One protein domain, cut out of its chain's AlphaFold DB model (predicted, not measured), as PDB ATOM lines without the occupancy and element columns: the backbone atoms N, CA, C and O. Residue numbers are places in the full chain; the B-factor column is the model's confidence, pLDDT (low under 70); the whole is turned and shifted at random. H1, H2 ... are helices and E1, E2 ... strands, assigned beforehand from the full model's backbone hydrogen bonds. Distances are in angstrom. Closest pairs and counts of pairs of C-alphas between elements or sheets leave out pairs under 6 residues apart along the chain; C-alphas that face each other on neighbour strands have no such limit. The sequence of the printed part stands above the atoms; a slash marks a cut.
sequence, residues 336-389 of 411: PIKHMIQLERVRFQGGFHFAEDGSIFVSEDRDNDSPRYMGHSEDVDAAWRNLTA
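This is residues 336 to 389 of the 411 residues of an uncharacterized protein of Cladophialophora carrionii (UniProt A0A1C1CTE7). This part has little regular structure: a free arm, residues 336 to 345, sticks out at one end of the long axis, a small hairpin of E1 and E2 makes the other end, and the chain then folds back through a long loop to one helix, H1. The printed 54 residues hold E1, E2 and H1 in that order, with 17 residues in these named elements; the class is mixed, the two-strand sheet antiparallel. The whole is elongated, 49 by 27 by 16 A, and only just loose, close to extended, with a radius of gyration of the C-alphas of 14.6 A.

Look first at E1, residues 352 to 354, and E2, residues 360 to 362, a hairpin whose directions stand at 135 degrees. N 353 and O 361 are within hydrogen-bond range at 2.8 A. H1, residues 378 to 388, is apart from E1; its every O i to N i+4 pair is within hydrogen-bond range.

Find C-alpha 352 at (213.079, 147.184, 117.623), where E1 begins; it spans 6.7 A, and E2 7.0 A. H1 runs 15.3 A to C-alpha 388 at (234.757, 149.950, 112.911).

The C-alphas of Pro 336 and Asp 357 are the farthest apart, 48.7 A. The printed part has no cut; the link from E2 to H1 is long. Confidence is low at residues 347 to 351, 353, 359 and 363 to 368.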
ATOM      1  N   PRO A 336     248.950 136.516 119.702       77.18
ATOM      2  CA  PRO A 336     249.490 137.812 120.103       77.18
ATOM      3  C   PRO A 336     248.440 138.917 120.262       77.18
ATOM      4  O   PRO A 336     248.757 139.944 120.838       77.18
ATOM      5  N   ILE A 337     247.216 138.756 119.758       76.57
ATOM      6  CA  ILE A 337     246.155 139.767 119.864       76.57
ATOM      7  C   ILE A 337     245.229 139.476 121.049       76.57
ATOM      8  O   ILE A 337     244.618 140.403 121.568       76.57
ATOM      9  N   LYS A 338     245.159 138.236 121.558       76.04
ATOM     10  CA  LYS A 338     244.197 137.876 122.618       76.04
ATOM     11  C   LYS A 338     244.339 138.708 123.892       76.04
ATOM     12  O   LYS A 338     243.338 139.101 124.477       76.04
ATOM     13  N   HIS A 339     245.564 139.060 124.283       75.93
ATOM     14  CA  HIS A 339     245.806 139.935 125.438       75.93
ATOM     15  C   HIS A 339     245.442 141.410 125.189       75.93
ATOM     16  O   HIS A 339     245.351 142.186 126.137       75.93
ATOM     17  N   MET A 340     245.260 141.808 123.926       78.29
ATOM     18  CA  MET A 340     244.803 143.144 123.536       78.29
ATOM     19  C   MET A 340     243.276 143.234 123.446       78.29
ATOM     20  O   MET A 340     242.743 144.334 123.310       78.29
ATOM     21  N   ILE A 341     242.561 142.104 123.518       77.69
ATOM     22  CA  ILE A 341     241.100 142.089 123.498       77.69
ATOM     23  C   ILE A 341     240.593 142.699 124.803       77.69
ATOM     24  O   ILE A 341     240.865 142.212 125.900       77.69
ATOM     25  N   GLN A 342     239.832 143.780 124.674       76.23
ATOM     26  CA  GLN A 342     239.149 144.427 125.782       76.23
ATOM     27  C   GLN A 342     237.648 144.411 125.517       76.23
ATOM     28  O   GLN A 342     237.198 144.610 124.390       76.23
ATOM     29  N   LEU A 343     236.876 144.168 126.575       78.98
ATOM     30  CA  LEU A 343     235.432 144.328 126.541       78.98
ATOM     31  C   LEU A 343     235.056 145.681 127.114       78.98
ATOM     32  O   LEU A 343     235.235 145.925 128.306       78.98
ATOM     33  N   GLU A 344     234.431 146.495 126.281       73.47
ATOM     34  CA  GLU A 344     233.705 147.672 126.717       73.47
ATOM     35  C   GLU A 344     232.205 147.388 126.595       73.47
ATOM     36  O   GLU A 344     231.701 147.043 125.525       73.47
ATOM     37  N   ARG A 345     231.477 147.470 127.713       73.65
ATOM     38  CA  ARG A 345     230.013 147.380 127.701       73.65
ATOM     39  C   ARG A 345     229.451 148.784 127.551       73.65
ATOM     40  O   ARG A 345     229.439 149.538 128.518       73.65
ATOM     41  N   VAL A 346     228.949 149.097 126.365       70.01
ATOM     42  CA  VAL A 346     228.255 150.357 126.083       70.01
ATOM     43  C   VAL A 346     226.744 150.130 126.050       70.01
ATOM     44  O   VAL A 346     226.279 149.115 125.527       70.01
ATOM     45  N   ARG A 347     225.961 151.064 126.603       68.89
ATOM     46  CA  ARG A 347     224.553 151.194 126.203       68.89
ATOM     47  C   ARG A 347     224.522 151.912 124.865       68.89
ATOM     48  O   ARG A 347     225.278 152.852 124.657       68.89
ATOM     49  N   PHE A 348     223.669 151.458 123.965       69.94
ATOM     50  CA  PHE A 348     223.483 152.082 122.665       69.94
ATOM     51  C   PHE A 348     222.006 152.053 122.310       69.94
ATOM     52  O   PHE A 348     221.263 151.196 122.796       69.94
ATOM     53  N   GLN A 349     221.582 152.976 121.450       67.23
ATOM     54  CA  GLN A 349     220.221 152.945 120.933       67.23
ATOM     55  C   GLN A 349     220.087 151.742 119.987       67.23
ATOM     56  O   GLN A 349     220.682 151.720 118.904       67.23
ATOM     57  N   GLY A 350     219.391 150.703 120.454       68.48
ATOM     58  CA  GLY A 350     219.266 149.415 119.780       68.48
ATOM     59  C   GLY A 350     218.161 149.365 118.725       68.48
ATOM     60  O   GLY A 350     217.581 150.378 118.338       68.48
ATOM     61  N   GLY A 351     217.892 148.149 118.244       67.78
ATOM     62  CA  GLY A 351     216.805 147.877 117.306       67.78
ATOM     63  C   GLY A 351     215.423 147.853 117.953       67.78
ATOM     64  O   GLY A 351     215.222 148.267 119.091       67.78
ATOM     65  N   PHE A 352     214.458 147.354 117.190       72.92
ATOM     66  CA  PHE A 352     213.079 147.184 117.623       72.92
ATOM     67  C   PHE A 352     212.965 146.096 118.701       72.92
ATOM     68  O   PHE A 352     213.332 144.944 118.475       72.92
ATOM     69  N   HIS A 353     212.432 146.464 119.859       69.40
ATOM     70  CA  HIS A 353     212.000 145.566 120.919       69.40
ATOM     71  C   HIS A 353     210.485 145.369 120.840       69.40
ATOM     72  O   HIS A 353     209.756 146.262 120.410       69.40
ATOM     73  N   PHE A 354     210.014 144.196 121.257       75.25
ATOM     74  CA  PHE A 354     208.592 143.881 121.335       75.25
ATOM     75  C   PHE A 354     208.175 143.891 122.799       75.25
ATOM     76  O   PHE A 354     208.747 143.157 123.608       75.25
ATOM     77  N   ALA A 355     207.214 144.738 123.146       76.85
ATOM     78  CA  ALA A 355     206.580 144.682 124.452       76.85
ATOM     79  C   ALA A 355     205.626 143.476 124.516       76.85
ATOM     80  O   ALA A 355     205.222 142.929 123.488       76.85
ATOM     81  N   GLU A 356     205.259 143.047 125.727       75.92
ATOM     82  CA  GLU A 356     204.329 141.921 125.928       75.92
ATOM     83  C   GLU A 356     202.946 142.165 125.295       75.92
ATOM     84  O   GLU A 356     202.235 141.213 124.984       75.92
ATOM     85  N   ASP A 357     202.582 143.428 125.046       82.11
ATOM     86  CA  ASP A 357     201.359 143.826 124.339       82.11
ATOM     87  C   ASP A 357     201.462 143.729 122.801       82.11
ATOM     88  O   ASP A 357     200.499 144.028 122.094       82.11
ATOM     89  N   GLY A 358     202.615 143.308 122.270       72.42
ATOM     90  CA  GLY A 358     202.887 143.203 120.837       72.42
ATOM     91  C   GLY A 358     203.286 144.520 120.167       72.42
ATOM     92  O   GLY A 358     203.501 144.535 118.953       72.42
ATOM     93  N   SER A 359     203.410 145.621 120.915       67.81
ATOM     94  CA  SER A 359     203.905 146.884 120.371       67.81
ATOM     95  C   SER A 359     205.413 146.830 120.119       67.81
ATOM     96  O   SER A 359     206.186 146.241 120.878       67.81
ATOM     97  N   ILE A 360     205.829 147.442 119.010       75.87
ATOM     98  CA  ILE A 360     207.234 147.590 118.643       75.87
ATOM     99  C   ILE A 360     207.735 148.918 119.211       75.87
ATOM    100  O   ILE A 360     207.253 149.976 118.805       75.87
ATOM    101  N   PHE A 361     208.724 148.879 120.100       70.00
ATOM    102  CA  PHE A 361     209.382 150.069 120.632       70.00
ATOM    103  C   PHE A 361     210.881 150.037 120.338       70.00
ATOM    104  O   PHE A 361     211.534 149.003 120.430       70.00
ATOM    105  N   VAL A 362     211.455 151.180 119.970       70.93
ATOM    106  CA  VAL A 362     212.911 151.363 120.032       70.93
ATOM    107  C   VAL A 362     213.236 151.660 121.489       70.93
ATOM    108  O   VAL A 362     212.471 152.373 122.138       70.93
ATOM    109  N   SER A 363     214.332 151.125 122.027       64.82
ATOM    110  CA  SER A 363     214.793 151.524 123.358       64.82
ATOM    111  C   SER A 363     215.107 153.029 123.342       64.82
ATOM    112  O   SER A 363     216.197 153.445 122.944       64.82
ATOM    113  N   GLU A 364     214.143 153.866 123.715       61.64
ATOM    114  CA  GLU A 364     214.343 155.294 123.944       61.64
ATOM    115  C   GLU A 364     214.947 155.496 125.337       61.64
ATOM    116  O   GLU A 364     214.367 156.147 126.204       61.64
ATOM    117  N   ASP A 365     216.139 154.943 125.567       56.88
ATOM    118  CA  ASP A 365     216.960 155.400 126.683       56.88
ATOM    119  C   ASP A 365     217.478 156.783 126.284       56.88
ATOM    120  O   ASP A 365     218.460 156.936 125.562       56.88
ATOM    121  N   ARG A 366     216.744 157.811 126.711       51.06
ATOM    122  CA  ARG A 366     216.983 159.238 126.444       51.06
ATOM    123  C   ARG A 366     218.238 159.788 127.144       51.06
ATOM    124  O   ARG A 366     218.338 160.998 127.348       51.06
ATOM    125  N   ASP A 367     219.174 158.918 127.525       58.24
ATOM    126  CA  ASP A 367     220.489 159.321 128.007       58.24
ATOM    127  C   ASP A 367     221.288 159.855 126.818       58.24
ATOM    128  O   ASP A 367     221.675 159.120 125.911       58.24
ATOM    129  N   ASN A 368     221.518 161.167 126.844       63.44
ATOM    130  CA  ASN A 368     222.091 161.982 125.768       63.44
ATOM    131  C   ASN A 368     223.522 161.585 125.333       63.44
ATOM    132  O   ASN A 368     224.072 162.219 124.441       63.44
ATOM    133  N   ASP A 369     224.127 160.574 125.959       71.06
ATOM    134  CA  ASP A 369     225.513 160.143 125.723       71.06
ATOM    135  C   ASP A 369     225.621 158.757 125.051       71.06
ATOM    136  O   ASP A 369     226.710 158.312 124.697       71.06
ATOM    137  N   SER A 370     224.501 158.045 124.851       76.24
ATOM    138  CA  SER A 370     224.534 156.718 124.217       76.24
ATOM    139  C   SER A 370     224.710 156.832 122.695       76.24
ATOM    140  O   SER A 370     223.924 157.528 122.047       76.24
ATOM    141  N   PRO A 371     225.674 156.123 122.074       79.80
ATOM    142  CA  PRO A 371     225.843 156.143 120.627       79.80
ATOM    143  C   PRO A 371     224.605 155.594 119.905       79.80
ATOM    144  O   PRO A 371     224.002 154.591 120.307       79.80
ATOM    145  N   ARG A 372     224.247 156.250 118.799       80.86
ATOM    146  CA  ARG A 372     223.143 155.870 117.916       80.86
ATOM    147  C   ARG A 372     223.694 155.194 116.662       80.86
ATOM    148  O   ARG A 372     224.545 155.756 115.985       80.86
ATOM    149  N   TYR A 373     223.181 154.009 116.326       82.15
ATOM    150  CA  TYR A 373     223.615 153.250 115.137       82.15
ATOM    151  C   TYR A 373     222.546 153.134 114.043       82.15
ATOM    152  O   TYR A 373     222.808 152.555 112.988       82.15
ATOM    153  N   MET A 374     221.346 153.673 114.280       80.04
ATOM    154  CA  MET A 374     220.215 153.615 113.352       80.04
ATOM    155  C   MET A 374     219.704 155.011 113.001       80.04
ATOM    156  O   MET A 374     219.459 155.828 113.887       80.04
ATOM    157  N   GLY A 375     219.464 155.249 111.712       81.00
ATOM    158  CA  GLY A 375     219.018 156.532 111.171       81.00
ATOM    159  C   GLY A 375     219.997 157.092 110.140       81.00
ATOM    160  O   GLY A 375     221.013 156.473 109.837       81.00
ATOM    161  N   HIS A 376     219.670 158.262 109.593       81.72
ATOM    162  CA  HIS A 376     220.508 158.986 108.638       81.72
ATOM    163  C   HIS A 376     220.919 160.329 109.243       81.72
ATOM    164  O   HIS A 376     220.182 161.311 109.131       81.72
ATOM    165  N   SER A 377     222.065 160.362 109.917       85.89
ATOM    166  CA  SER A 377     222.629 161.574 110.512       85.89
ATOM    167  C   SER A 377     224.142 161.425 110.728       85.89
ATOM    168  O   SER A 377     224.666 160.315 110.799       85.89
ATOM    169  N   GLU A 378     224.867 162.545 110.785       89.74
ATOM    170  CA  GLU A 378     226.339 162.557 110.828       89.74
ATOM    171  C   GLU A 378     226.914 161.894 112.095       89.74
ATOM    172  O   GLU A 378     227.972 161.263 112.050       89.74
ATOM    173  N   ASP A 379     226.194 161.986 113.213       86.30
ATOM    174  CA  ASP A 379     226.487 161.301 114.475       86.30
ATOM    175  C   ASP A 379     226.410 159.773 114.336       86.30
ATOM    176  O   ASP A 379     227.275 159.076 114.867       86.30
ATOM    177  N   VAL A 380     225.450 159.249 113.562       87.01
ATOM    178  CA  VAL A 380     225.333 157.805 113.280       87.01
ATOM    179  C   VAL A 380     226.520 157.324 112.447       87.01
ATOM    180  O   VAL A 380     227.145 156.313 112.775       87.01
ATOM    181  N   ASP A 381     226.897 158.072 111.409       89.30
ATOM    182  CA  ASP A 381     228.064 157.747 110.578       89.30
ATOM    183  C   ASP A 381     229.380 157.854 111.368       89.30
ATOM    184  O   ASP A 381     230.320 157.084 111.151       89.30
ATOM    185  N   ALA A 382     229.482 158.810 112.297       90.99
ATOM    186  CA  ALA A 382     230.608 158.914 113.222       90.99
ATOM    187  C   ALA A 382     230.660 157.725 114.195       90.99
ATOM    188  O   ALA A 382     231.737 157.156 114.393       90.99
ATOM    189  N   ALA A 383     229.517 157.294 114.739       88.56
ATOM    190  CA  ALA A 383     229.426 156.131 115.616       88.56
ATOM    191  C   ALA A 383     229.848 154.839 114.895       88.56
ATOM    192  O   ALA A 383     230.650 154.071 115.432       88.56
ATOM    193  N   TRP A 384     229.388 154.623 113.657       88.46
ATOM    194  CA  TRP A 384     229.822 153.497 112.820       88.46
ATOM    195  C   TRP A 384     231.317 153.537 112.508       88.46
ATOM    196  O   TRP A 384     231.994 152.507 112.606       88.46
ATOM    197  N   ARG A 385     231.862 154.712 112.172       85.49
ATOM    198  CA  ARG A 385     233.307 154.877 111.960       85.49
ATOM    199  C   ARG A 385     234.100 154.548 113.217       85.49
ATOM    200  O   ARG A 385     235.079 153.823 113.108       85.49
ATOM    201  N   ASN A 386     233.667 155.005 114.392       86.17
ATOM    202  CA  ASN A 386     234.352 154.714 115.652       86.17
ATOM    203  C   ASN A 386     234.299 153.213 115.996       86.17
ATOM    204  O   ASN A 386     235.329 152.608 116.280       86.17
ATOM    205  N   LEU A 387     233.126 152.582 115.853       83.60
ATOM    206  CA  LEU A 387     232.935 151.145 116.090       83.60
ATOM    207  C   LEU A 387     233.802 150.272 115.166       83.60
ATOM    208  O   LEU A 387     234.237 149.186 115.546       83.60
ATOM    209  N   THR A 388     234.044 150.727 113.935       81.33
ATOM    210  CA  THR A 388     234.757 149.950 112.911       81.33
ATOM    211  C   THR A 388     236.209 150.374 112.686       81.33
ATOM    212  O   THR A 388     236.922 149.667 111.972       81.33
ATOM    213  N   ALA A 389     236.685 151.452 113.322       77.24
ATOM    214  CA  ALA A 389     238.009 152.041 113.093       77.24
ATOM    215  C   ALA A 389     239.177 151.051 113.284       77.24
ATOM    216  O   ALA A 389     240.219 151.209 112.653       77.24
TER     217      ALA A 389